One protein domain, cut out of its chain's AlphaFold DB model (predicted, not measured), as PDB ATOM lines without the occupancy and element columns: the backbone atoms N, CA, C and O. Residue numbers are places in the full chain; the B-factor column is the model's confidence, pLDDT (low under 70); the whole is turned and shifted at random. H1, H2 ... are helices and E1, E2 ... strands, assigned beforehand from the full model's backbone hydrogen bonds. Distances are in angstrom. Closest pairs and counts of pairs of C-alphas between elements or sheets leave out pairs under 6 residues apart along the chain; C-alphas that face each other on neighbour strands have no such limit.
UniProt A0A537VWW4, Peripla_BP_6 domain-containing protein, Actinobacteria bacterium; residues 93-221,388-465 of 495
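This is residues 93 to 221 and 388 to 465 of the 495 residues of the protein "Peripla_BP_6 domain-containing protein" of Actinobacteria bacterium (UniProt A0A537VWW4). A twisted sheet of five parallel strands, with the long E1 and E2 at one side and the short E3, E4 and E5 at the other, is sandwiched in three layers, with H1, H6 and H7 on one face and H2 and H3 on the other. H5 packs on H1 and H6 away from the sheet, and H4 sits by the edge strand E5. The printed part has 207 residues, with seven named helices and five named strands in the order E1 H1 E2 H2 E3 H3 E4 H4 E5 H5 H6 H7; the sheet runs E2 E1 E3 E4 E5, and the class is mixed, helices and strands. The whole is compact, with a radius of gyration of the C-alphas of 16.5 A and spans of 49 by 38 by 31 A.

E1, residues 93 to 101, begins at C-alpha 93 (113.054, 84.852, 47.436) and is 24.8 A long. H1 is residues 120 to 132, E2 140 to 149, 28.0 A, and H2 156 to 170, 20.2 A. E3 is 175 to 177, H3 184 to 191, E4 195 to 198, H4 205 to 210 and E5 214 to 216. H5 is 388 to 399, H6 409 to 432, 33.7 A, and H7 439 to 446, ending at C-alpha 446 (97.690, 75.510, 47.136).

E1, H1, E2 are a strand-helix-strand unit, two parallel neighbour strands with a helix between, as are E3, H3, E4 and E4, H4, E5. E2, H2, E3 are a split unit, with E1 between the strands. These four crossovers are right-handed. N 95 and O 142 of E1 and E2 are 2.9 A apart, N 96 and O 175 of E1 and E3 2.8 A, N 176 and O 195 of E3 and E4 2.8 A, and N 198 and O 215 of E4 and E5 3.0 A, within hydrogen-bond range. H3 is over E4 at a height over the sheet of 8.3 A. H2 and H3 touch, closest at C-alphas 164 and 185, 6.0 A, at a shallow tilt of 26 degrees. H4 only grazes the sheet with residues 207 to 208. H6, the hub, touches H1 at C-alphas 418 and 123, 4.9 A, H5 at 419 and 393, 6.1 A, and H7 at 432 and 445, 6.0 A, these being the closest pairs. Every O i to N i+4 pair is within hydrogen-bond range in H1, H3, H4, H5 and H7, against 10 of 11 in H2 and 19 of 20 in H6.

The two C-alphas farthest apart, those of Gly 111 and Lys 434, are 52.0 A apart. Residues 222 to 387 are cut out, and C-alphas 221 and 388 are 25.4 A apart. The link from E1 to H1 is long, with 18 residues. Residues 110 to 114 and 179 to 182 are under 70 in pLDDT.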
ATOM      1  N   ILE A  93     114.083  85.310  46.503       98.44
ATOM      2  CA  ILE A  93     113.054  84.852  47.436       98.44
ATOM      3  C   ILE A  93     113.754  84.429  48.734       98.44
ATOM      4  O   ILE A  93     114.506  83.453  48.748       98.44
ATOM      5  N   ASN A  94     113.552  85.204  49.800       98.56
ATOM      6  CA  ASN A  94     114.101  84.923  51.127       98.56
ATOM      7  C   ASN A  94     113.256  83.839  51.815       98.56
ATOM      8  O   ASN A  94     112.029  83.957  51.848       98.56
ATOM      9  N   VAL A  95     113.894  82.811  52.378       98.31
ATOM     10  CA  VAL A  95     113.217  81.668  53.019       98.31
ATOM     11  C   VAL A  95     113.818  81.413  54.398       98.31
ATOM     12  O   VAL A  95     115.030  81.246  54.516       98.31
ATOM     13  N   GLY A  96     112.978  81.396  55.431       97.19
ATOM     14  CA  GLY A  96     113.365  81.078  56.802       97.19
ATOM     15  C   GLY A  96     113.547  79.575  56.986       97.19
ATOM     16  O   GLY A  96     112.643  78.815  56.650       97.19
ATOM     17  N   LEU A  97     114.707  79.160  57.497       95.38
ATOM     18  CA  LEU A  97     115.072  77.761  57.745       95.38
ATOM     19  C   LEU A  97     115.580  77.589  59.184       95.38
ATOM     20  O   LEU A  97     116.278  78.467  59.700       95.38
ATOM     21  N   ILE A  98     115.284  76.450  59.812       90.12
ATOM     22  CA  ILE A  98     115.854  76.048  61.109       90.12
ATOM     23  C   ILE A  98     117.109  75.205  60.866       90.12
ATOM     24  O   ILE A  98     117.062  74.254  60.093       90.12
ATOM     25  N   HIS A  99     118.203  75.539  61.552       90.06
ATOM     26  CA  HIS A  99     119.340  74.647  61.774       90.06
ATOM     27  C   HIS A  99     119.303  74.131  63.218       90.06
ATOM     28  O   HIS A  99     119.324  74.928  64.162       90.06
ATOM     29  N   VAL A 100     119.259  72.814  63.395       87.25
ATOM     30  CA  VAL A 100     119.321  72.157  64.703       87.25
ATOM     31  C   VAL A 100     120.778  71.866  65.050       87.25
ATOM     32  O   VAL A 100     121.455  71.092  64.380       87.25
ATOM     33  N   LYS A 101     121.265  72.472  66.131       89.31
ATOM     34  CA  LYS A 101     122.650  72.342  66.595       89.31
ATOM     35  C   LYS A 101     122.722  71.452  67.832       89.31
ATOM     36  O   LYS A 101     121.960  71.672  68.766       89.31
ATOM     37  N   ASN A 102     123.722  70.567  67.892       86.75
ATOM     38  CA  ASN A 102     123.979  69.617  68.985       86.75
ATOM     39  C   ASN A 102     122.963  68.454  69.035       86.75
ATOM     40  O   ASN A 102     122.715  67.874  70.092       86.75
ATOM     41  N   SER A 103     122.368  68.089  67.901       81.38
ATOM     42  CA  SER A 103     121.427  66.969  67.759       81.38
ATOM     43  C   SER A 103     121.969  65.630  68.295       81.38
ATOM     44  O   SER A 103     121.199  64.851  68.848       81.38
ATOM     45  N   ALA A 104     123.282  65.365  68.268       81.25
ATOM     46  CA  ALA A 104     123.872  64.172  68.898       81.25
ATOM     47  C   ALA A 104     123.782  64.220  70.431       81.25
ATOM     48  O   ALA A 104     123.287  63.287  71.066       81.25
ATOM     49  N   ALA A 105     124.174  65.362  71.018       79.19
ATOM     50  CA  ALA A 105     123.924  65.727  72.422       79.19
ATOM     51  C   ALA A 105     122.431  65.983  72.708       79.19
ATOM     52  O   ALA A 105     122.051  66.433  73.791       79.19
ATOM     53  N   GLY A 106     121.591  65.673  71.728       71.81
ATOM     54  CA  GLY A 106     120.162  65.692  71.787       71.81
ATOM     55  C   GLY A 106     119.513  64.370  71.397       71.81
ATOM     56  O   GLY A 106     118.409  64.450  70.891       71.81
ATOM     57  N   ASN A 107     120.125  63.200  71.620       70.06
ATOM     58  CA  ASN A 107     119.432  61.925  71.357       70.06
ATOM     59  C   ASN A 107     119.475  60.840  72.472       70.06
ATOM     60  O   ASN A 107     118.517  60.082  72.606       70.06
ATOM     61  N   ALA A 108     120.498  60.781  73.340       74.44
ATOM     62  CA  ALA A 108     120.676  59.722  74.362       74.44
ATOM     63  C   ALA A 108     120.334  60.045  75.852       74.44
ATOM     64  O   ALA A 108     120.817  59.366  76.759       74.44
ATOM     65  N   ALA A 109     119.492  61.037  76.162       71.62
ATOM     66  CA  ALA A 109     118.848  61.183  77.495       71.62
ATOM     67  C   ALA A 109     117.595  60.335  77.511       71.62
ATOM     68  O   ALA A 109     117.398  59.535  78.417       71.62
ATOM     69  N   LEU A 110     116.904  60.414  76.377       68.12
ATOM     70  CA  LEU A 110     116.013  59.401  75.846       68.12
ATOM     71  C   LEU A 110     116.754  58.060  75.611       68.12
ATOM     72  O   LEU A 110     116.277  57.218  74.876       68.12
ATOM     73  N   GLY A 111     117.977  57.857  76.122       67.81
ATOM     74  CA  GLY A 111     118.767  56.626  76.001       67.81
ATOM     75  C   GLY A 111     119.268  56.242  74.600       67.81
ATOM     76  O   GLY A 111     120.095  55.334  74.497       67.81
ATOM     77  N   VAL A 112     118.823  56.900  73.525       68.31
ATOM     78  CA  VAL A 112     119.079  56.473  72.140       68.31
ATOM     79  C   VAL A 112     120.413  56.960  71.573       68.31
ATOM     80  O   VAL A 112     120.653  58.155  71.410       68.31
ATOM     81  N   ALA A 113     121.290  56.026  71.201       66.81
ATOM     82  CA  ALA A 113     122.561  56.349  70.557       66.81
ATOM     83  C   ALA A 113     122.344  57.109  69.233       66.81
ATOM     84  O   ALA A 113     121.782  56.554  68.291       66.81
ATOM     85  N   GLY A 114     122.824  58.355  69.158       65.62
ATOM     86  CA  GLY A 114     122.652  59.235  68.002       65.62
ATOM     87  C   GLY A 114     123.954  59.849  67.492       65.62
ATOM     88  O   GLY A 114     124.905  60.057  68.246       65.62
ATOM     89  N   SER A 115     123.976  60.152  66.197       73.06
ATOM     90  CA  SER A 115     124.998  60.969  65.534       73.06
ATOM     91  C   SER A 115     124.468  62.380  65.283       73.06
ATOM     92  O   SER A 115     123.258  62.586  65.252       73.06
ATOM     93  N   GLU A 116     125.363  63.340  65.045       83.06
ATOM     94  CA  GLU A 116     124.946  64.684  64.636       83.06
ATOM     95  C   GLU A 116     124.303  64.602  63.242       83.06
ATOM     96  O   GLU A 116     124.768  63.850  62.376       83.06
ATOM     97  N   VAL A 117     123.210  65.331  63.044       83.44
ATOM     98  CA  VAL A 117     122.471  65.387  61.783       83.44
ATOM     99  C   VAL A 117     122.894  66.650  61.042       83.44
ATOM    100  O   VAL A 117     122.672  67.757  61.522       83.44
ATOM    101  N   ASP A 118     123.500  66.491  59.866       87.56
ATOM    102  CA  ASP A 118     123.722  67.606  58.941       87.56
ATOM    103  C   ASP A 118     122.415  67.891  58.192       87.56
ATOM    104  O   ASP A 118     122.100  67.255  57.182       87.56
ATOM    105  N   ASP A 119     121.624  68.816  58.734       84.88
ATOM    106  CA  ASP A 119     120.397  69.315  58.118       84.88
ATOM    107  C   ASP A 119     120.674  70.375  57.036       84.88
ATOM    108  O   ASP A 119     119.975  70.434  56.019       84.88
ATOM    109  N   GLN A 120     121.725  71.181  57.198       92.94
ATOM    110  CA  GLN A 120     122.035  72.290  56.299       92.94
ATOM    111  C   GLN A 120     122.473  71.827  54.908       92.94
ATOM    112  O   GLN A 120     122.087  72.448  53.911       92.94
ATOM    113  N   THR A 121     123.282  70.770  54.796       96.50
ATOM    114  CA  THR A 121     123.797  70.305  53.498       96.50
ATOM    115  C   THR A 121     122.681  69.848  52.545       96.50
ATOM    116  O   THR A 121     122.675  70.338  51.408       96.50
ATOM    117  N   PRO A 122     121.690  69.030  52.957       96.56
ATOM    118  CA  PRO A 122     120.514  68.730  52.138       96.56
ATOM    119  C   PRO A 122     119.776  69.972  51.619       96.56
ATOM    120  O   PRO A 122     119.570  70.101  50.408       96.56
ATOM    121  N   TYR A 123     119.444  70.932  52.492       97.88
ATOM    122  CA  TYR A 123     118.808  72.190  52.074       97.88
ATOM    123  C   TYR A 123     119.681  72.957  51.066       97.88
ATOM    124  O   TYR A 123     119.184  73.408  50.031       97.88
ATOM    125  N   ASN A 124     120.987  73.072  51.316       98.31
ATOM    126  CA  ASN A 124     121.927  73.752  50.422       98.31
ATOM    127  C   ASN A 124     122.027  73.079  49.041       98.31
ATOM    128  O   ASN A 124     122.101  73.779  48.028       98.31
ATOM    129  N   ILE A 125     121.985  71.745  48.975       98.69
ATOM    130  CA  ILE A 125     121.972  70.982  47.719       98.69
ATOM    131  C   ILE A 125     120.697  71.272  46.919       98.69
ATOM    132  O   ILE A 125     120.790  71.620  45.738       98.69
ATOM    133  N   VAL A 126     119.523  71.202  47.554       98.69
ATOM    134  CA  VAL A 126     118.232  71.456  46.889       98.69
ATOM    135  C   VAL A 126     118.130  72.907  46.410       98.69
ATOM    136  O   VAL A 126     117.789  73.149  45.250       98.69
ATOM    137  N   MET A 127     118.505  73.879  47.249       98.62
ATOM    138  CA  MET A 127     118.533  75.295  46.865       98.62
ATOM    139  C   MET A 127     119.470  75.551  45.685       98.62
ATOM    140  O   MET A 127     119.115  76.288  44.766       98.62
ATOM    141  N   LYS A 128     120.665  74.949  45.688       98.62
ATOM    142  CA  LYS A 128     121.647  75.091  44.607       98.62
ATOM    143  C   LYS A 128     121.130  74.508  43.293       98.62
ATOM    144  O   LYS A 128     121.272  75.166  42.262       98.62
ATOM    145  N   ASP A 129     120.522  73.322  43.322       98.69
ATOM    146  CA  ASP A 129     119.946  72.694  42.130       98.69
ATOM    147  C   ASP A 129     118.820  73.560  41.544       98.69
ATOM    148  O   ASP A 129     118.903  73.965  40.381       98.69
ATOM    149  N   ILE A 130     117.851  73.979  42.362       98.69
ATOM    150  CA  ILE A 130     116.744  74.845  41.924       98.69
ATOM    151  C   ILE A 130     117.262  76.190  41.392       98.69
ATOM    152  O   ILE A 130     116.858  76.630  40.315       98.69
ATOM    153  N   ASN A 131     118.209  76.827  42.087       98.69
ATOM    154  CA  ASN A 131     118.812  78.090  41.654       98.69
ATOM    155  C   ASN A 131     119.594  77.961  40.337       98.69
ATOM    156  O   ASN A 131     119.657  78.930  39.576       98.69
ATOM    157  N   SER A 132     120.171  76.790  40.045       98.31
ATOM    158  CA  SER A 132     120.851  76.518  38.772       98.31
ATOM    159  C   SER A 132     119.880  76.353  37.596       98.31
ATOM    160  O   SER A 132     120.222  76.704  36.468       98.31
ATOM    161  N   HIS A 133     118.641  75.932  37.870       97.81
ATOM    162  CA  HIS A 133     117.558  75.777  36.892       97.81
ATOM    163  C   HIS A 133     116.635  77.011  36.783       97.81
ATOM    164  O   HIS A 133     115.543  76.924  36.225       97.81
ATOM    165  N   GLY A 134     117.071  78.177  37.278       96.69
ATOM    166  CA  GLY A 134     116.337  79.449  37.164       96.69
ATOM    167  C   GLY A 134     115.576  79.886  38.421       96.69
ATOM    168  O   GLY A 134     114.978  80.962  38.418       96.69
ATOM    169  N   GLY A 135     115.638  79.111  39.506       98.12
ATOM    170  CA  GLY A 135     115.002  79.455  40.776       98.12
ATOM    171  C   GLY A 135     113.483  79.237  40.792       98.12
ATOM    172  O   GLY A 135     112.899  78.660  39.875       98.12
ATOM    173  N   ILE A 136     112.821  79.721  41.843       98.12
ATOM    174  CA  ILE A 136     111.366  79.598  42.019       98.12
ATOM    175  C   ILE A 136     110.690  80.829  41.411       98.12
ATOM    176  O   ILE A 136     110.923  81.961  41.833       98.12
ATOM    177  N   GLY A 137     109.894  80.628  40.357       95.44
ATOM    178  CA  GLY A 137     109.257  81.726  39.620       95.44
ATOM    179  C   GLY A 137     110.253  82.764  39.078       95.44
ATOM    180  O   GLY A 137     109.952  83.957  39.093       95.44
ATOM    181  N   GLY A 138     111.456  82.330  38.678       96.50
ATOM    182  CA  GLY A 138     112.545  83.201  38.212       96.50
ATOM    183  C   GLY A 138     113.394  83.849  39.317       96.50
ATOM    184  O   GLY A 138     114.233  84.698  39.014       96.50
ATOM    185  N   ARG A 139     113.182  83.490  40.591       98.38
ATOM    186  CA  ARG A 139     113.871  84.077  41.752       98.38
ATOM    187  C   ARG A 139     114.809  83.080  42.415       98.38
ATOM    188  O   ARG A 139     114.417  81.953  42.711       98.38
ATOM    189  N   LYS A 140     116.032  83.517  42.710       98.62
ATOM    190  CA  LYS A 140     116.998  82.734  43.482       98.62
ATOM    191  C   LYS A 140     116.574  82.646  44.944       98.62
ATOM    192  O   LYS A 140     116.316  83.669  45.575       98.62
ATOM    193  N   ILE A 141     116.553  81.432  45.476       98.75
ATOM    194  CA  ILE A 141     116.345  81.158  46.892       98.75
ATOM    195  C   ILE A 141     117.541  81.693  47.680       98.75
ATOM    196  O   ILE A 141     118.689  81.407  47.324       98.75
ATOM    197  N   VAL A 142     117.253  82.451  48.737       98.38
ATOM    198  CA  VAL A 142     118.218  82.960  49.714       98.38
ATOM    199  C   VAL A 142     117.794  82.453  51.100       98.38
ATOM    200  O   VAL A 142     116.730  82.854  51.577       98.38
ATOM    201  N   PRO A 143     118.569  81.564  51.745       97.81
ATOM    202  CA  PRO A 143     118.222  81.052  53.065       97.81
ATOM    203  C   PRO A 143     118.499  82.084  54.162       97.81
ATOM    204  O   PRO A 143     119.534  82.752  54.157       97.81
ATOM    205  N   VAL A 144     117.601  82.146  55.140       97.88
ATOM    206  CA  VAL A 144     117.754  82.886  56.393       97.88
ATOM    207  C   VAL A 144     117.675  81.871  57.528       97.88
ATOM    208  O   VAL A 144     116.598  81.402  57.891       97.88
ATOM    209  N   TRP A 145     118.831  81.490  58.062       95.69
ATOM    210  CA  TRP A 145     118.922  80.470  59.103       95.69
ATOM    211  C   TRP A 145     118.655  81.055  60.489       95.69
ATOM    212  O   TRP A 145     119.298  82.027  60.884       95.69
ATOM    213  N   ALA A 146     117.769  80.412  61.244       93.81
ATOM    214  CA  ALA A 146     117.735  80.506  62.699       93.81
ATOM    215  C   ALA A 146     118.304  79.216  63.305       93.81
ATOM    216  O   ALA A 146     118.229  78.155  62.686       93.81
ATOM    217  N   VAL A 147     118.887  79.301  64.502       91.31
ATOM    218  CA  VAL A 147     119.511  78.152  65.174       91.31
ATOM    219  C   VAL A 147     118.667  77.734  66.367       91.31
ATOM    220  O   VAL A 147     118.412  78.554  67.247       91.31
ATOM    221  N   PHE A 148     118.285  76.460  66.411       89.94
ATOM    222  CA  PHE A 148     117.761  75.811  67.610       89.94
ATOM    223  C   PHE A 148     118.904  74.995  68.227       89.94
ATOM    224  O   PHE A 148     119.335  73.991  67.660       89.94
ATOM    225  N   ASP A 149     119.447  75.448  69.359       89.69
ATOM    226  CA  ASP A 149     120.498  74.723  70.081       89.69
ATOM    227  C   ASP A 149     119.852  73.750  71.056       89.69
ATOM    228  O   ASP A 149     119.126  74.141  71.978       89.69
ATOM    229  N   THR A 150     120.135  72.467  70.854       83.88
ATOM    230  CA  THR A 150     119.505  71.418  71.636       83.88
ATOM    231  C   THR A 150     119.942  71.446  73.102       83.88
ATOM    232  O   THR A 150     119.152  71.186  74.000       83.88
ATOM    233  N   THR A 151     121.174  71.872  73.375       85.62
ATOM    234  CA  THR A 151     121.732  71.967  74.733       85.62
ATOM    235  C   THR A 151     121.383  73.275  75.450       85.62
ATOM    236  O   THR A 151     121.894  73.536  76.542       85.62
ATOM    237  N   SER A 152     120.530  74.112  74.851       89.38
ATOM    238  CA  SER A 152     120.111  75.383  75.439       89.38
ATOM    239  C   SER A 152     119.262  75.191  76.697       89.38
ATOM    240  O   SER A 152     118.434  74.289  76.795       89.38
ATOM    241  N   SER A 153     119.414  76.111  77.650       90.25
ATOM    242  CA  SER A 153     118.486  76.263  78.774       90.25
ATOM    243  C   SER A 153     117.236  77.077  78.412       90.25
ATOM    244  O   SER A 153     116.392  77.301  79.277       90.25
ATOM    245  N   GLN A 154     117.148  77.597  77.183       92.50
ATOM    246  CA  GLN A 154     115.959  78.282  76.683       92.50
ATOM    247  C   GLN A 154     114.920  77.255  76.239       92.50
ATOM    248  O   GLN A 154     115.263  76.297  75.543       92.50
ATOM    249  N   THR A 155     113.654  77.486  76.590       91.06
ATOM    250  CA  THR A 155     112.550  76.649  76.101       91.06
ATOM    251  C   THR A 155     112.468  76.702  74.578       91.06
ATOM    252  O   THR A 155     112.882  77.693  73.963       91.06
ATOM    253  N   ILE A 156     111.904  75.662  73.960       87.38
ATOM    254  CA  ILE A 156     111.676  75.647  72.509       87.38
ATOM    255  C   ILE A 156     110.887  76.894  72.051       87.38
ATOM    256  O   ILE A 156     111.289  77.540  71.085       87.38
ATOM    257  N   ASP A 157     109.900  77.342  72.836       89.38
ATOM    258  CA  ASP A 157     109.160  78.600  72.641       89.38
ATOM    259  C   ASP A 157     110.048  79.856  72.592       89.38
ATOM    260  O   ASP A 157     109.860  80.743  71.757       89.38
ATOM    261  N   GLN A 158     111.037  79.962  73.485       92.00
ATOM    262  CA  GLN A 158     111.955  81.106  73.519       92.00
ATOM    263  C   GLN A 158     112.873  81.125  72.293       92.00
ATOM    264  O   GLN A 158     113.153  82.196  71.747       92.00
ATOM    265  N   GLN A 159     113.312  79.948  71.838       93.00
ATOM    266  CA  GLN A 159     114.098  79.809  70.611       93.00
ATOM    267  C   GLN A 159     113.235  80.126  69.376       93.00
ATOM    268  O   GLN A 159     113.674  80.863  68.492       93.00
ATOM    269  N   ALA A 160     111.973  79.689  69.365       91.56
ATOM    270  CA  ALA A 160     110.987  80.006  68.333       91.56
ATOM    271  C   ALA A 160     110.707  81.508  68.218       91.56
ATOM    272  O   ALA A 160     110.681  82.047  67.114       91.56
ATOM    273  N   GLN A 161     110.559  82.208  69.345       91.69
ATOM    274  CA  GLN A 161     110.336  83.653  69.371       91.69
ATOM    275  C   GLN A 161     111.533  84.436  68.796       91.69
ATOM    276  O   GLN A 161     111.340  85.441  68.106       91.69
ATOM    277  N   ALA A 162     112.764  83.972  69.038       93.50
ATOM    278  CA  ALA A 162     113.980  84.568  68.480       93.50
ATOM    279  C   ALA A 162     114.154  84.260  66.979       93.50
ATOM    280  O   ALA A 162     114.489  85.150  66.192       93.50
ATOM    281  N   ALA A 163     113.873  83.021  66.563       93.75
ATOM    282  CA  ALA A 163     113.870  82.613  65.158       93.75
ATOM    283  C   ALA A 163     112.821  83.386  64.348       93.75
ATOM    284  O   ALA A 163     113.133  83.952  63.302       93.75
ATOM    285  N   CYS A 164     111.614  83.509  64.899       93.25
ATOM    286  CA  CYS A 164     110.551  84.346  64.371       93.25
ATOM    287  C   CYS A 164     111.041  85.776  64.099       93.25
ATOM    288  O   CYS A 164     110.965  86.223  62.961       93.25
ATOM    289  N   ALA A 165     111.596  86.480  65.097       93.69
ATOM    290  CA  ALA A 165     112.093  87.847  64.905       93.69
ATOM    291  C   ALA A 165     113.179  87.926  63.810       93.69
ATOM    292  O   ALA A 165     113.122  88.800  62.943       93.69
ATOM    293  N   THR A 166     114.094  86.950  63.778       96.06
ATOM    294  CA  THR A 166     115.131  86.837  62.739       96.06
ATOM    295  C   THR A 166     114.518  86.782  61.334       96.06
ATOM    296  O   THR A 166     114.930  87.514  60.430       96.06
ATOM    297  N   TRP A 167     113.516  85.926  61.128       95.94
ATOM    298  CA  TRP A 167     112.873  85.734  59.827       95.94
ATOM    299  C   TRP A 167     111.924  86.874  59.452       95.94
ATOM    300  O   TRP A 167     111.951  87.355  58.317       95.94
ATOM    301  N   THR A 168     111.075  87.302  60.385       91.38
ATOM    302  CA  THR A 168     109.931  88.173  60.099       91.38
ATOM    303  C   THR A 168     110.156  89.633  60.439       91.38
ATOM    304  O   THR A 168     109.426  90.453  59.904       91.38
ATOM    305  N   GLN A 169     111.149  90.008  61.250       90.00
ATOM    306  CA  GLN A 169     111.451  91.413  61.560       90.00
ATOM    307  C   GLN A 169     112.732  91.863  60.857       90.00
ATOM    308  O   GLN A 169     112.685  92.822  60.083       90.00
ATOM    309  N   ASP A 170     113.832  91.131  61.049       94.38
ATOM    310  CA  ASP A 170     115.163  91.544  60.584       94.38
ATOM    311  C   ASP A 170     115.383  91.311  59.081       94.38
ATOM    312  O   ASP A 170     115.921  92.172  58.384       94.38
ATOM    313  N   ASN A 171     114.967  90.147  58.567       95.56
ATOM    314  CA  ASN A 171     115.276  89.720  57.195       95.56
ATOM    315  C   ASN A 171     114.082  89.751  56.228       95.56
ATOM    316  O   ASN A 171     114.293  89.646  55.018       95.56
ATOM    317  N   LYS A 172     112.853  89.869  56.759       94.81
ATOM    318  CA  LYS A 172     111.566  89.770  56.042       94.81
ATOM    319  C   LYS A 172     111.556  88.608  55.038       94.81
ATOM    320  O   LYS A 172     111.807  88.824  53.859       94.81
ATOM    321  N   VAL A 173     111.299  87.377  55.473       97.75
ATOM    322  CA  VAL A 173     111.189  86.208  54.570       97.75
ATOM    323  C   VAL A 173     109.814  86.105  53.897       97.75
ATOM    324  O   VAL A 173     108.832  86.635  54.405       97.75
ATOM    325  N   PHE A 174     109.742  85.406  52.759       98.12
ATOM    326  CA  PHE A 174     108.480  85.076  52.082       98.12
ATOM    327  C   PHE A 174     107.802  83.846  52.686       98.12
ATOM    328  O   PHE A 174     106.584  83.813  52.855       98.12
ATOM    329  N   ALA A 175     108.606  82.829  52.991       97.69
ATOM    330  CA  ALA A 175     108.159  81.576  53.569       97.69
ATOM    331  C   ALA A 175     109.060  81.184  54.742       97.69
ATOM    332  O   ALA A 175     110.267  81.431  54.698       97.69
ATOM    333  N   ILE A 176     108.474  80.566  55.764       96.88
ATOM    334  CA  ILE A 176     109.151  79.943  56.902       96.88
ATOM    335  C   ILE A 176     108.892  78.442  56.824       96.88
ATOM    336  O   ILE A 176     107.749  78.006  56.666       96.88
ATOM    337  N   PHE A 177     109.970  77.667  56.869       93.88
ATOM    338  CA  PHE A 177     109.941  76.215  56.777       93.88
ATOM    339  C   PHE A 177     110.157  75.593  58.155       93.88
ATOM    340  O   PHE A 177     111.188  75.841  58.790       93.88
ATOM    341  N   GLY A 178     109.217  74.752  58.583       78.62
ATOM    342  CA  GLY A 178     109.190  74.250  59.950       78.62
ATOM    343  C   GLY A 178     108.722  75.310  60.950       78.62
ATOM    344  O   GLY A 178     108.597  76.500  60.652       78.62
ATOM    345  N   GLY A 179     108.543  74.879  62.192       66.50
ATOM    346  CA  GLY A 179     108.268  75.753  63.319       66.50
ATOM    347  C   GLY A 179     108.415  75.003  64.635       66.50
ATOM    348  O   GLY A 179     108.487  73.775  64.657       66.50
ATOM    349  N   ALA A 180     108.464  75.745  65.739       59.25
ATOM    350  CA  ALA A 180     108.235  75.133  67.038       59.25
ATOM    351  C   ALA A 180     106.745  74.837  67.230       59.25
ATOM    352  O   ALA A 180     105.865  75.543  66.727       59.25
ATOM    353  N   GLN A 181     106.494  73.804  68.016       66.94
ATOM    354  CA  GLN A 181     105.211  73.439  68.586       66.94
ATOM    355  C   GLN A 181     104.677  74.617  69.430       66.94
ATOM    356  O   GLN A 181     105.454  75.425  69.928       66.94
ATOM    357  N   GLY A 182     103.355  74.741  69.586       65.06
ATOM    358  CA  GLY A 182     102.747  75.804  70.409       65.06
ATOM    359  C   GLY A 182     102.326  77.086  69.669       65.06
ATOM    360  O   GLY A 182     101.795  78.000  70.295       65.06
ATOM    361  N   GLY A 183     102.481  77.164  68.342       81.88
ATOM    362  CA  GLY A 183     101.820  78.186  67.515       81.88
ATOM    363  C   GLY A 183     102.566  79.516  67.335       81.88
ATOM    364  O   GLY A 183     102.094  80.371  66.589       81.88
ATOM    365  N   ILE A 184     103.721  79.711  67.984       88.38
ATOM    366  CA  ILE A 184     104.487  80.977  67.955       88.38
ATOM    367  C   ILE A 184     104.943  81.338  66.535       88.38
ATOM    368  O   ILE A 184     104.848  82.496  66.118       88.38
ATOM    369  N   VAL A 185     105.432  80.349  65.779       89.44
ATOM    370  CA  VAL A 185     105.916  80.557  64.406       89.44
ATOM    371  C   VAL A 185     104.747  80.842  63.467       89.44
ATOM    372  O   VAL A 185     104.812  81.788  62.685       89.44
ATOM    373  N   GLN A 186     103.648  80.102  63.603       92.00
ATOM    374  CA  GLN A 186     102.417  80.269  62.836       92.00
ATOM    375  C   GLN A 186     101.819  81.671  63.061       92.00
ATOM    376  O   GLN A 186     101.563  82.401  62.102       92.00
ATOM    377  N   GLU A 187     101.683  82.098  64.324       92.94
ATOM    378  CA  GLU A 187     101.135  83.409  64.691       92.94
ATOM    379  C   GLU A 187     101.958  84.558  64.106       92.94
ATOM    380  O   GLU A 187     101.402  85.533  63.590       92.94
ATOM    381  N   CYS A 188     103.285  84.467  64.181       93.12
ATOM    382  CA  CYS A 188     104.133  85.554  63.717       93.12
ATOM    383  C   CYS A 188     104.347  85.557  62.197       93.12
ATOM    384  O   CYS A 188     104.510  86.629  61.619       93.12
ATOM    385  N   THR A 189     104.274  84.390  61.549       94.12
ATOM    386  CA  THR A 189     104.216  84.269  60.085       94.12
ATOM    387  C   THR A 189     102.972  84.980  59.550       94.12
ATOM    388  O   THR A 189     103.085  85.829  58.665       94.12
ATOM    389  N   GLU A 190     101.800  84.684  60.121       95.19
ATOM    390  CA  GLU A 190     100.520  85.265  59.701       95.19
ATOM    391  C   GLU A 190     100.502  86.791  59.895       95.19
ATOM    392  O   GLU A 190     100.132  87.537  58.986       95.19
ATOM    393  N   LYS A 191     100.988  87.277  61.049       94.81
ATOM    394  CA  LYS A 191     101.113  88.719  61.352       94.81
ATOM    395  C   LYS A 191     101.993  89.496  60.374       94.81
ATOM    396  O   LYS A 191     101.798  90.698  60.221       94.81
ATOM    397  N   GLU A 192     102.972  88.837  59.765       94.19
ATOM    398  CA  GLU A 192     103.958  89.452  58.870       94.19
ATOM    399  C   GLU A 192     103.706  89.090  57.394       94.19
ATOM    400  O   GLU A 192     104.520  89.407  56.526       94.19
ATOM    401  N   HIS A 193     102.546  88.484  57.099       93.81
ATOM    402  CA  HIS A 193     102.074  88.119  55.758       93.81
ATOM    403  C   HIS A 193     103.038  87.209  54.975       93.81
ATOM    404  O   HIS A 193     103.132  87.282  53.746       93.81
ATOM    405  N   ALA A 194     103.761  86.348  55.692       95.81
ATOM    406  CA  ALA A 194     104.548  85.260  55.123       95.81
ATOM    407  C   ALA A 194     103.698  83.976  55.010       95.81
ATOM    408  O   ALA A 194     102.527  83.953  55.384       95.81
ATOM    409  N   ILE A 195     104.286  82.897  54.493       96.31
ATOM    410  CA  ILE A 195     103.689  81.550  54.461       96.31
ATOM    411  C   ILE A 195     104.467  80.638  55.411       96.31
ATOM    412  O   ILE A 195     105.696  80.667  55.394       96.31
ATOM    413  N   ASN A 196     103.796  79.793  56.190       95.62
ATOM    414  CA  ASN A 196     104.455  78.753  56.983       95.62
ATOM    415  C   ASN A 196     104.175  77.397  56.324       95.62
ATOM    416  O   ASN A 196     103.021  76.992  56.178       95.62
ATOM    417  N   LEU A 197     105.243  76.737  55.875       95.00
ATOM    418  CA  LEU A 197     105.200  75.402  55.289       95.00
ATOM    419  C   LEU A 197     105.862  74.409  56.239       95.00
ATOM    420  O   LEU A 197     107.069  74.493  56.466       95.00
ATOM    421  N   ASP A 198     105.094  73.435  56.712       92.38
ATOM    422  CA  ASP A 198     105.617  72.279  57.436       92.38
ATOM    423  C   ASP A 198     105.429  71.010  56.597       92.38
ATOM    424  O   ASP A 198     104.522  70.917  55.769       92.38
ATOM    425  N   VAL A 199     106.262  69.994  56.825       91.25
ATOM    426  CA  VAL A 199     105.987  68.637  56.317       91.25
ATOM    427  C   VAL A 199     104.867  68.001  57.133       91.25
ATOM    428  O   VAL A 199     103.920  67.483  56.553       91.25
ATOM    429  N   ALA A 200     104.933  68.086  58.460       87.94
ATOM    430  CA  ALA A 200     103.921  67.585  59.383       87.94
ATOM    431  C   ALA A 200     104.002  68.346  60.714       87.94
ATOM    432  O   ALA A 200     105.060  68.886  61.043       87.94
ATOM    433  N   GLY A 201     102.907  68.371  61.476       84.88
ATOM    434  CA  GLY A 201     102.821  69.098  62.739       84.88
ATOM    435  C   GLY A 201     101.833  68.492  63.737       84.88
ATOM    436  O   GLY A 201     101.359  67.360  63.599       84.88
ATOM    437  N   ALA A 202     101.556  69.263  64.789       87.00
ATOM    438  CA  ALA A 202     100.649  68.916  65.886       87.00
ATOM    439  C   ALA A 202      99.349  69.742  65.837       87.00
ATOM    440  O   ALA A 202      98.762  70.067  66.870       87.00
ATOM    441  N   SER A 203      98.930  70.128  64.634       91.88
ATOM    442  CA  SER A 203      97.865  71.109  64.440       91.88
ATOM    443  C   SER A 203      96.471  70.544  64.677       91.88
ATOM    444  O   SER A 203      96.206  69.346  64.519       91.88
ATOM    445  N   VAL A 204      95.539  71.442  64.975       94.25
ATOM    446  CA  VAL A 204      94.094  71.196  65.032       94.25
ATOM    447  C   VAL A 204      93.356  72.092  64.027       94.25
ATOM    448  O   VAL A 204      93.930  73.055  63.515       94.25
ATOM    449  N   PRO A 205      92.074  71.824  63.703       93.75
ATOM    450  CA  PRO A 205      91.329  72.619  62.723       93.75
ATOM    451  C   PRO A 205      91.254  74.123  63.039       93.75
ATOM    452  O   PRO A 205      91.084  74.925  62.120       93.75
ATOM    453  N   ASP A 206      91.386  74.520  64.311       92.00
ATOM    454  CA  ASP A 206      91.427  75.935  64.688       92.00
ATOM    455  C   ASP A 206      92.733  76.634  64.277       92.00
ATOM    456  O   ASP A 206      92.710  77.830  64.001       92.00
ATOM    457  N   ASP A 207      93.856  75.919  64.165       92.69
ATOM    458  CA  ASP A 207      95.142  76.504  63.763       92.69
ATOM    459  C   ASP A 207      95.089  77.002  62.323       92.69
ATOM    460  O   ASP A 207      95.332  78.179  62.077       92.69
ATOM    461  N   PHE A 208      94.642  76.166  61.384       93.75
ATOM    462  CA  PHE A 208      94.461  76.567  59.982       93.75
ATOM    463  C   PHE A 208      93.395  77.663  59.803       93.75
ATOM    464  O   PHE A 208      93.414  78.405  58.823       93.75
ATOM    465  N   ARG A 209      92.460  77.796  60.757       93.56
ATOM    466  CA  ARG A 209      91.462  78.879  60.789       93.56
ATOM    467  C   ARG A 209      92.043  80.193  61.330       93.56
ATOM    468  O   ARG A 209      91.598  81.263  60.915       93.56
ATOM    469  N   ARG A 210      92.976  80.127  62.287       93.38
ATOM    470  CA  ARG A 210      93.681  81.288  62.863       93.38
ATOM    471  C   ARG A 210      94.822  81.773  61.972       93.38
ATOM    472  O   ARG A 210      95.061  82.976  61.919       93.38
ATOM    473  N   TYR A 211      95.472  80.848  61.274       94.88
ATOM    474  CA  TYR A 211      96.660  81.052  60.451       94.88
ATOM    475  C   TYR A 211      96.386  80.528  59.027       94.88
ATOM    476  O   TYR A 211      96.859  79.453  58.655       94.88
ATOM    477  N   PRO A 212      95.565  81.226  58.217       95.00
ATOM    478  CA  PRO A 212      95.233  80.796  56.857       95.00
ATOM    479  C   PRO A 212      96.448  80.647  55.926       95.00
ATOM    480  O   PRO A 212      96.318  79.991  54.895       95.00
ATOM    481  N   HIS A 213      97.616  81.200  56.268       95.75
ATOM    482  CA  HIS A 213      98.870  81.017  55.525       95.75
ATOM    483  C   HIS A 213      99.749  79.864  56.035       95.75
ATOM    484  O   HIS A 213     100.911  79.749  55.638       95.75
ATOM    485  N   TYR A 214      99.201  79.005  56.895       95.50
ATOM    486  CA  TYR A 214      99.844  77.797  57.397       95.50
ATOM    487  C   TYR A 214      99.292  76.531  56.728       95.50
ATOM    488  O   TYR A 214      98.077  76.403  56.531       95.50
ATOM    489  N   LEU A 215     100.182  75.587  56.400       94.62
ATOM    490  CA  LEU A 215      99.828  74.231  55.979       94.62
ATOM    491  C   LEU A 215     100.900  73.181  56.326       94.62
ATOM    492  O   LEU A 215     102.094  73.475  56.383       94.62
ATOM    493  N   GLU A 216     100.449  71.937  56.461       94.56
ATOM    494  CA  GLU A 216     101.258  70.725  56.594       94.56
ATOM    495  C   GLU A 216     101.171  69.908  55.287       94.56
ATOM    496  O   GLU A 216     100.112  69.390  54.931       94.56
ATOM    497  N   ILE A 217     102.271  69.771  54.542       95.50
ATOM    498  CA  ILE A 217     102.284  69.164  53.194       95.50
ATOM    499  C   ILE A 217     101.976  67.658  53.229       95.50
ATOM    500  O   ILE A 217     101.340  67.132  52.312       95.50
ATOM    501  N   SER A 218     102.399  66.974  54.289       94.25
ATOM    502  CA  SER A 218     102.318  65.520  54.476       94.25
ATOM    503  C   SER A 218     101.793  65.110  55.856       94.25
ATOM    504  O   SER A 218     101.731  63.922  56.154       94.25
ATOM    505  N   GLY A 219     101.409  66.073  56.694       92.50
ATOM    506  CA  GLY A 219     100.847  65.836  58.018       92.50
ATOM    507  C   GLY A 219      99.350  65.544  57.998       92.50
ATOM    508  O   GLY A 219      98.655  65.731  56.992       92.50
ATOM    509  N   MET A 220      98.849  65.080  59.140       94.69
ATOM    510  CA  MET A 220      97.427  64.923  59.423       94.69
ATOM    511  C   MET A 220      97.128  65.607  60.751       94.69
ATOM    512  O   MET A 220      97.685  65.223  61.779       94.69
ATOM    513  N   ASN A 221      96.204  66.568  60.746       94.81
ATOM    514  CA  ASN A 221      95.820  67.276  61.960       94.81
ATOM    515  C   ASN A 221      95.286  66.294  63.013       94.81
ATOM    516  O   ASN A 221      94.582  65.325  62.693       94.81
ATOM    517  N   LYS A 388     108.723  57.874  43.418       96.00
ATOM    518  CA  LYS A 388     109.689  58.510  42.511       96.00
ATOM    519  C   LYS A 388     110.195  59.869  42.997       96.00
ATOM    520  O   LYS A 388     111.303  60.243  42.617       96.00
ATOM    521  N   ALA A 389     109.413  60.616  43.780       96.44
ATOM    522  CA  ALA A 389     109.844  61.906  44.315       96.44
ATOM    523  C   ALA A 389     110.925  61.699  45.387       96.44
ATOM    524  O   ALA A 389     112.017  62.260  45.275       96.44
ATOM    525  N   ARG A 390     110.664  60.807  46.350       96.00
ATOM    526  CA  ARG A 390     111.618  60.381  47.383       96.00
ATOM    527  C   ARG A 390     112.914  59.858  46.756       96.00
ATOM    528  O   ARG A 390     113.997  60.359  47.059       96.00
ATOM    529  N   ASP A 391     112.807  58.930  45.808       96.19
ATOM    530  CA  ASP A 391     113.969  58.328  45.147       96.19
ATOM    531  C   ASP A 391     114.778  59.362  44.333       96.19
ATOM    532  O   ASP A 391     116.011  59.325  44.315       96.19
ATOM    533  N   SER A 392     114.105  60.336  43.704       97.50
ATOM    534  CA  SER A 392     114.766  61.443  42.995       97.50
ATOM    535  C   SER A 392     115.513  62.381  43.944       97.50
ATOM    536  O   SER A 392     116.553  62.927  43.573       97.50
ATOM    537  N   CYS A 393     115.007  62.568  45.166       98.06
ATOM    538  CA  CYS A 393     115.662  63.373  46.191       98.06
ATOM    539  C   CYS A 393     116.962  62.708  46.671       98.06
ATOM    540  O   CYS A 393     118.020  63.338  46.648       98.06
ATOM    541  N   TYR A 394     116.926  61.410  46.991       97.25
ATOM    542  CA  TYR A 394     118.134  60.648  47.328       97.25
ATOM    543  C   TYR A 394     119.150  60.632  46.172       97.25
ATOM    544  O   TYR A 394     120.342  60.870  46.379       97.25
ATOM    545  N   ALA A 395     118.690  60.465  44.927       97.44
ATOM    546  CA  ALA A 395     119.553  60.557  43.750       97.44
ATOM    547  C   ALA A 395     120.206  61.946  43.586       97.44
ATOM    548  O   ALA A 395     121.362  62.032  43.165       97.44
ATOM    549  N   LEU A 396     119.510  63.035  43.943       98.38
ATOM    550  CA  LEU A 396     120.068  64.392  43.941       98.38
ATOM    551  C   LEU A 396     121.179  64.560  44.992       98.38
ATOM    552  O   LEU A 396     122.197  65.192  44.689       98.38
ATOM    553  N   MET A 397     121.017  63.973  46.182       98.12
ATOM    554  CA  MET A 397     122.039  63.983  47.238       98.12
ATOM    555  C   MET A 397     123.308  63.255  46.791       98.12
ATOM    556  O   MET A 397     124.383  63.859  46.748       98.12
ATOM    557  N   HIS A 398     123.177  62.009  46.321       97.31
ATOM    558  CA  HIS A 398     124.310  61.232  45.810       97.31
ATOM    559  C   HIS A 398     125.005  61.909  44.617       97.31
ATOM    560  O   HIS A 398     126.233  61.953  44.555       97.31
ATOM    561  N   LYS A 399     124.247  62.515  43.689       97.69
ATOM    562  CA  LYS A 399     124.797  63.275  42.547       97.69
ATOM    563  C   LYS A 399     125.664  64.466  42.982       97.69
ATOM    564  O   LYS A 399     126.558  64.863  42.238       97.69
ATOM    565  N   ASN A 400     125.407  65.040  44.158       98.12
ATOM    566  CA  ASN A 400     126.192  66.137  44.728       98.12
ATOM    567  C   ASN A 400     127.275  65.663  45.718       98.12
ATOM    568  O   ASN A 400     127.956  66.507  46.297       98.12
ATOM    569  N   GLY A 401     127.475  64.349  45.876       96.56
ATOM    570  CA  GLY A 401     128.492  63.780  46.763       96.56
ATOM    571  C   GLY A 401     128.142  63.857  48.250       96.56
ATOM    572  O   GLY A 401     129.051  63.896  49.074       96.56
ATOM    573  N   PHE A 402     126.850  63.920  48.598       96.19
ATOM    574  CA  PHE A 402     126.406  63.805  49.985       96.19
ATOM    575  C   PHE A 402     126.164  62.335  50.335       96.19
ATOM    576  O   PHE A 402     125.194  61.725  49.876       96.19
ATOM    577  N   ASP A 403     127.071  61.781  51.136       90.19
ATOM    578  CA  ASP A 403     126.949  60.452  51.726       90.19
ATOM    579  C   ASP A 403     126.193  60.546  53.059       90.19
ATOM    580  O   ASP A 403     126.515  61.378  53.908       90.19
ATOM    581  N   TYR A 404     125.199  59.680  53.250       88.56
ATOM    582  CA  TYR A 404     124.358  59.618  54.448       88.56
ATOM    583  C   TYR A 404     124.083  58.158  54.837       88.56
ATOM    584  O   TYR A 404     124.158  57.252  54.002       88.56
ATOM    585  N   ASP A 405     123.751  57.916  56.105       87.12
ATOM    586  CA  ASP A 405     123.305  56.602  56.568       87.12
ATOM    587  C   ASP A 405     121.816  56.430  56.245       87.12
ATOM    588  O   ASP A 405     120.946  56.967  56.927       87.12
ATOM    589  N   ALA A 406     121.512  55.644  55.211       84.25
ATOM    590  CA  ALA A 406     120.141  55.326  54.819       84.25
ATOM    591  C   ALA A 406     119.352  54.511  55.870       84.25
ATOM    592  O   ALA A 406     118.166  54.267  55.677       84.25
ATOM    593  N   THR A 407     119.982  54.077  56.970       78.81
ATOM    594  CA  THR A 407     119.303  53.470  58.127       78.81
ATOM    595  C   THR A 407     119.031  54.454  59.269       78.81
ATOM    596  O   THR A 407     118.325  54.093  60.210       78.81
ATOM    597  N   ASN A 408     119.542  55.687  59.187       79.25
ATOM    598  CA  ASN A 408     119.320  56.748  60.167       79.25
ATOM    599  C   ASN A 408     118.136  57.628  59.733       79.25
ATOM    600  O   ASN A 408     118.275  58.479  58.849       79.25
ATOM    601  N   GLN A 409     116.983  57.453  60.390       78.38
ATOM    602  CA  GLN A 409     115.751  58.152  60.003       78.38
ATOM    603  C   GLN A 409     115.816  59.679  60.150       78.38
ATOM    604  O   GLN A 409     115.154  60.394  59.402       78.38
ATOM    605  N   ASN A 410     116.661  60.206  61.042       78.88
ATOM    606  CA  ASN A 410     116.820  61.654  61.176       78.88
ATOM    607  C   ASN A 410     117.563  62.248  59.961       78.88
ATOM    608  O   ASN A 410     117.229  63.344  59.512       78.88
ATOM    609  N   GLN A 411     118.528  61.518  59.381       85.56
ATOM    610  CA  GLN A 411     119.225  61.945  58.158       85.56
ATOM    611  C   GLN A 411     118.344  61.803  56.911       85.56
ATOM    612  O   GLN A 411     118.280  62.730  56.100       85.56
ATOM    613  N   THR A 412     117.633  60.681  56.752       88.94
ATOM    614  CA  THR A 412     116.704  60.489  55.625       88.94
ATOM    615  C   THR A 412     115.565  61.506  55.665       88.94
ATOM    616  O   THR A 412     115.248  62.096  54.634       88.94
ATOM    617  N   PHE A 413     115.014  61.809  56.844       88.38
ATOM    618  CA  PHE A 413     114.018  62.866  57.004       88.38
ATOM    619  C   PHE A 413     114.574  64.252  56.691       88.38
ATOM    620  O   PHE A 413     113.927  64.972  55.939       88.38
ATOM    621  N   ALA A 414     115.767  64.630  57.165       90.25
ATOM    622  CA  ALA A 414     116.372  65.918  56.801       90.25
ATOM    623  C   ALA A 414     116.503  66.082  55.270       90.25
ATOM    624  O   ALA A 414     116.186  67.140  54.723       90.25
ATOM    625  N   ILE A 415     116.874  65.004  54.569       95.00
ATOM    626  CA  ILE A 415     116.913  64.943  53.101       95.00
ATOM    627  C   ILE A 415     115.515  65.110  52.483       95.00
ATOM    628  O   ILE A 415     115.317  65.998  51.649       95.00
ATOM    629  N   ARG A 416     114.536  64.285  52.887       94.50
ATOM    630  CA  ARG A 416     113.163  64.322  52.347       94.50
ATOM    631  C   ARG A 416     112.489  65.669  52.613       94.50
ATOM    632  O   ARG A 416     111.885  66.220  51.701       94.50
ATOM    633  N   ASN A 417     112.639  66.215  53.818       93.12
ATOM    634  CA  ASN A 417     112.106  67.506  54.255       93.12
ATOM    635  C   ASN A 417     112.642  68.655  53.382       93.12
ATOM    636  O   ASN A 417     111.865  69.413  52.797       93.12
ATOM    637  N   ALA A 418     113.964  68.707  53.177       96.31
ATOM    638  CA  ALA A 418     114.603  69.700  52.316       96.31
ATOM    639  C   ALA A 418     114.100  69.669  50.863       96.31
ATOM    640  O   ALA A 418     113.868  70.722  50.264       96.31
ATOM    641  N   CYS A 419     113.920  68.478  50.288       98.38
ATOM    642  CA  CYS A 419     113.351  68.338  48.951       98.38
ATOM    643  C   CYS A 419     111.859  68.695  48.916       98.38
ATOM    644  O   CYS A 419     111.445  69.450  48.040       98.38
ATOM    645  N   GLU A 420     111.059  68.181  49.853       97.56
ATOM    646  CA  GLU A 420     109.603  68.330  49.856       97.56
ATOM    647  C   GLU A 420     109.174  69.794  49.937       97.56
ATOM    648  O   GLU A 420     108.454  70.259  49.055       97.56
ATOM    649  N   LEU A 421     109.678  70.542  50.922       97.56
ATOM    650  CA  LEU A 421     109.321  71.947  51.132       97.56
ATOM    651  C   LEU A 421     109.644  72.817  49.905       97.56
ATOM    652  O   LEU A 421     108.808  73.589  49.424       97.56
ATOM    653  N   PHE A 422     110.850  72.667  49.347       98.56
ATOM    654  CA  PHE A 422     111.274  73.457  48.192       98.56
ATOM    655  C   PHE A 422     110.617  73.021  46.879       98.56
ATOM    656  O   PHE A 422     110.329  73.876  46.038       98.56
ATOM    657  N   TRP A 423     110.376  71.724  46.669       98.62
ATOM    658  CA  TRP A 423     109.695  71.232  45.469       98.62
ATOM    659  C   TRP A 423     108.204  71.558  45.500       98.62
ATOM    660  O   TRP A 423     107.671  71.985  44.480       98.62
ATOM    661  N   PHE A 424     107.562  71.475  46.665       98.56
ATOM    662  CA  PHE A 424     106.191  71.933  46.849       98.56
ATOM    663  C   PHE A 424     106.064  73.428  46.532       98.56
ATOM    664  O   PHE A 424     105.263  73.817  45.679       98.56
ATOM    665  N   MET A 425     106.919  74.272  47.123       98.38
ATOM    666  CA  MET A 425     106.917  75.712  46.850       98.38
ATOM    667  C   MET A 425     107.206  76.028  45.370       98.38
ATOM    668  O   MET A 425     106.560  76.904  44.792       98.38
ATOM    669  N   ARG A 426     108.123  75.295  44.721       98.25
ATOM    670  CA  ARG A 426     108.373  75.383  43.269       98.25
ATOM    671  C   ARG A 426     107.109  75.071  42.463       98.25
ATOM    672  O   ARG A 426     106.781  75.827  41.549       98.25
ATOM    673  N   ASP A 427     106.417  73.983  42.789       98.38
ATOM    674  CA  ASP A 427     105.292  73.472  42.002       98.38
ATOM    675  C   ASP A 427     104.029  74.327  42.182       98.38
ATOM    676  O   ASP A 427     103.344  74.614  41.197       98.38
ATOM    677  N   VAL A 428     103.780  74.855  43.386       98.38
ATOM    678  CA  VAL A 428     102.731  75.861  43.629       98.38
ATOM    679  C   VAL A 428     103.011  77.147  42.843       98.38
ATOM    680  O   VAL A 428     102.129  77.651  42.148       98.38
ATOM    681  N   VAL A 429     104.245  77.666  42.858       97.88
ATOM    682  CA  VAL A 429     104.588  78.875  42.083       97.88
ATOM    683  C   VAL A 429     104.519  78.623  40.571       97.88
ATOM    684  O   VAL A 429     104.090  79.500  39.820       97.88
ATOM    685  N   ALA A 430     104.852  77.419  40.099       97.06
ATOM    686  CA  ALA A 430     104.631  77.033  38.705       97.06
ATOM    687  C   ALA A 430     103.130  76.989  38.353       97.06
ATOM    688  O   ALA A 430     102.731  77.483  37.296       97.06
ATOM    689  N   LYS A 431     102.286  76.471  39.259       96.06
ATOM    690  CA  LYS A 431     100.819  76.427  39.137       96.06
ATOM    691  C   LYS A 431     100.183  77.825  39.077       96.06
ATOM    692  O   LYS A 431      99.211  78.003  38.345       96.06
ATOM    693  N   MET A 432     100.749  78.817  39.772       95.31
ATOM    694  CA  MET A 432     100.334  80.232  39.707       95.31
ATOM    695  C   MET A 432     100.585  80.885  38.334       95.31
ATOM    696  O   MET A 432      99.884  81.822  37.941       95.31
ATOM    697  N   GLY A 433     101.590  80.424  37.583       92.62
ATOM    698  CA  GLY A 433     101.918  80.940  36.254       92.62
ATOM    699  C   GLY A 433     102.365  82.409  36.255       92.62
ATOM    700  O   GLY A 433     103.509  82.715  36.576       92.62
ATOM    701  N   LYS A 434     101.484  83.324  35.820       90.12
ATOM    702  CA  LYS A 434     101.760  84.778  35.724       90.12
ATOM    703  C   LYS A 434     101.129  85.611  36.845       90.12
ATOM    704  O   LYS A 434     101.243  86.834  36.820       90.12
ATOM    705  N   VAL A 435     100.445  84.964  37.785       94.31
ATOM    706  CA  VAL A 435      99.825  85.612  38.945       94.31
ATOM    707  C   VAL A 435     100.914  86.178  39.860       94.31
ATOM    708  O   VAL A 435     101.975  85.570  40.022       94.31
ATOM    709  N   THR A 436     100.675  87.350  40.452       94.56
ATOM    710  CA  THR A 436     101.640  87.989  41.358       94.56
ATOM    711  C   THR A 436     101.900  87.106  42.572       94.56
ATOM    712  O   THR A 436     100.965  86.720  43.272       94.56
ATOM    713  N   LEU A 437     103.176  86.817  42.839       96.00
ATOM    714  CA  LEU A 437     103.579  86.022  43.992       96.00
ATOM    715  C   LEU A 437     103.447  86.838  45.286       96.00
ATOM    716  O   LEU A 437     104.205  87.777  45.531       96.00
ATOM    717  N   ASN A 438     102.468  86.456  46.095       95.19
ATOM    718  CA  ASN A 438     102.250  86.872  47.475       95.19
ATOM    719  C   ASN A 438     101.592  85.705  48.235       95.19
ATOM    720  O   ASN A 438     101.279  84.674  47.635       95.19
ATOM    721  N   ASN A 439     101.427  85.864  49.543       94.38
ATOM    722  CA  ASN A 439     100.860  84.881  50.463       94.38
ATOM    723  C   ASN A 439      99.440  84.430  50.047       94.38
ATOM    724  O   ASN A 439      99.225  83.233  49.851       94.38
ATOM    725  N   ASP A 440      98.519  85.365  49.781       94.94
ATOM    726  CA  ASP A 440      97.130  85.050  49.405       94.94
ATOM    727  C   ASP A 440      97.047  84.254  48.090       94.94
ATOM    728  O   ASP A 440      96.375  83.224  48.002       94.94
ATOM    729  N   ASN A 441      97.748  84.708  47.043       96.06
ATOM    730  CA  ASN A 441      97.741  84.038  45.741       96.06
ATOM    731  C   ASN A 441      98.476  82.688  45.779       96.06
ATOM    732  O   ASN A 441      98.123  81.789  45.013       96.06
ATOM    733  N   PHE A 442      99.477  82.529  46.652       97.31
ATOM    734  CA  PHE A 442     100.120  81.240  46.893       97.31
ATOM    735  C   PHE A 442      99.125  80.261  47.524       97.31
ATOM    736  O   PHE A 442      98.912  79.184  46.972       97.31
ATOM    737  N   MET A 443      98.426  80.651  48.596       96.62
ATOM    738  CA  MET A 443      97.416  79.798  49.239       96.62
ATOM    739  C   MET A 443      96.228  79.488  48.318       96.62
ATOM    740  O   MET A 443      95.750  78.354  48.269       96.62
ATOM    741  N   ALA A 444      95.801  80.445  47.489       96.31
ATOM    742  CA  ALA A 444      94.794  80.202  46.458       96.31
ATOM    743  C   ALA A 444      95.256  79.190  45.386       96.31
ATOM    744  O   ALA A 444      94.422  78.478  44.823       96.31
ATOM    745  N   ALA A 445      96.563  79.087  45.115       97.38
ATOM    746  CA  ALA A 445      97.132  78.055  44.248       97.38
ATOM    747  C   ALA A 445      97.326  76.710  44.972       97.38
ATOM    748  O   ALA A 445      97.033  75.677  44.369       97.38
ATOM    749  N   VAL A 446      97.706  76.705  46.260       97.62
ATOM    750  CA  VAL A 446      97.690  75.510  47.136       97.62
ATOM    751  C   VAL A 446      96.304  74.862  47.121       97.62
ATOM    752  O   VAL A 446      96.184  73.663  46.867       97.62
ATOM    753  N   GLY A 447      95.243  75.663  47.256       96.44
ATOM    754  CA  GLY A 447      93.855  75.204  47.164       96.44
ATOM    755  C   GLY A 447      93.456  74.591  45.810       96.44
ATOM    756  O   GLY A 447      92.391  73.991  45.701       96.44
ATOM    757  N   GLN A 448      94.294  74.707  44.775       96.19
ATOM    758  CA  GLN A 448      94.100  74.095  43.455       96.19
ATOM    759  C   GLN A 448      95.067  72.933  43.171       96.19
ATOM    760  O   GLN A 448      95.069  72.412  42.049       96.19
ATOM    761  N   MET A 449      95.893  72.531  44.145       96.25
ATOM    762  CA  MET A 449      96.822  71.409  43.986       96.25
ATOM    763  C   MET A 449      96.089  70.066  44.007       96.25
ATOM    764  O   MET A 449      96.435  69.187  43.215       96.25
ATOM    765  N   GLY A 450      95.072  69.887  44.858       96.31
ATOM    766  CA  GLY A 450      94.440  68.580  45.043       96.31
ATOM    767  C   GLY A 450      95.503  67.541  45.397       96.31
ATOM    768  O   GLY A 450      96.311  67.781  46.287       96.31
ATOM    769  N   THR A 451      95.547  66.434  44.653       96.56
ATOM    770  CA  THR A 451      96.563  65.372  44.781       96.56
ATOM    771  C   THR A 451      97.680  65.447  43.727       96.56
ATOM    772  O   THR A 451      98.297  64.437  43.399       96.56
ATOM    773  N   SER A 452      97.922  66.621  43.125       95.88
ATOM    774  CA  SER A 452      98.918  66.764  42.043       95.88
ATOM    775  C   SER A 452     100.376  66.800  42.514       95.88
ATOM    776  O   SER A 452     101.270  66.576  41.699       95.88
ATOM    777  N   PHE A 453     100.622  67.054  43.800       96.88
ATOM    778  CA  PHE A 453     101.955  66.978  44.387       96.88
ATOM    779  C   PHE A 453     102.230  65.567  44.920       96.88
ATOM    780  O   PHE A 453     101.507  65.073  45.785       96.88
ATOM    781  N   GLN A 454     103.289  64.925  44.421       95.69
ATOM    782  CA  GLN A 454     103.781  63.673  44.990       95.69
ATOM    783  C   GLN A 454     104.657  63.991  46.206       95.69
ATOM    784  O   GLN A 454     105.805  64.406  46.050       95.69
ATOM    785  N   SER A 455     104.101  63.781  47.400       96.00
ATOM    786  CA  SER A 455     104.842  63.848  48.662       96.00
ATOM    787  C   SER A 455     105.994  62.835  48.694       96.00
ATOM    788  O   SER A 455     105.930  61.772  48.071       96.00
ATOM    789  N   LEU A 456     107.052  63.183  49.425       95.62
ATOM    790  CA  LEU A 456     108.198  62.327  49.713       95.62
ATOM    791  C   LEU A 456     108.028  61.582  51.046       95.62
ATOM    792  O   LEU A 456     108.833  60.702  51.343       95.62
ATOM    793  N   ASN A 457     107.029  61.965  51.848       92.62
ATOM    794  CA  ASN A 457     106.815  61.471  53.205       92.62
ATOM    795  C   ASN A 457     105.458  60.770  53.404       92.62
ATOM    796  O   ASN A 457     105.368  59.988  54.334       92.62
ATOM    797  N   THR A 458     104.426  60.972  52.570       95.00
ATOM    798  CA  THR A 458     103.117  60.285  52.692       95.00
ATOM    799  C   THR A 458     102.590  59.722  51.368       95.00
ATOM    800  O   THR A 458     102.799  60.315  50.309       95.00
ATOM    801  N   TYR A 459     101.847  58.606  51.433       95.31
ATOM    802  CA  TYR A 459     101.289  57.897  50.269       95.31
ATOM    803  C   TYR A 459     100.478  58.801  49.324       95.31
ATOM    804  O   TYR A 459     100.540  58.640  48.104       95.31
ATOM    805  N   VAL A 460      99.683  59.724  49.883       95.88
ATOM    806  CA  VAL A 460      98.896  60.719  49.140       95.88
ATOM    807  C   VAL A 460      98.833  62.009  49.951       95.88
ATOM    808  O   VAL A 460      98.241  62.029  51.030       95.88
ATOM    809  N   SER A 461      99.362  63.097  49.391       96.69
ATOM    810  CA  SER A 461      99.065  64.457  49.848       96.69
ATOM    811  C   SER A 461      97.855  65.002  49.084       96.69
ATOM    812  O   SER A 461      97.791  64.882  47.859       96.69
ATOM    813  N   ARG A 462      96.881  65.583  49.791       97.38
ATOM    814  CA  ARG A 462      95.738  66.308  49.225       97.38
ATOM    815  C   ARG A 462      95.618  67.669  49.896       97.38
ATOM    816  O   ARG A 462      95.338  67.751  51.085       97.38
ATOM    817  N   LEU A 463      95.750  68.732  49.110       97.00
ATOM    818  CA  LEU A 463      95.569  70.104  49.584       97.00
ATOM    819  C   LEU A 463      94.444  70.789  48.805       97.00
ATOM    820  O   LEU A 463      94.294  70.609  47.592       97.00
ATOM    821  N   SER A 464      93.595  71.521  49.521       95.94
ATOM    822  CA  SER A 464      92.383  72.154  48.987       95.94
ATOM    823  C   SER A 464      92.007  73.386  49.825       95.94
ATOM    824  O   SER A 464      92.549  73.552  50.915       95.94
ATOM    825  N   PRO A 465      91.042  74.230  49.408       93.69
ATOM    826  CA  PRO A 465      90.658  75.424  50.168       93.69
ATOM    827  C   PRO A 465      90.009  75.113  51.531       93.69
ATOM    828  O   PRO A 465      89.706  76.028  52.287       93.69
TER     829      PRO A 465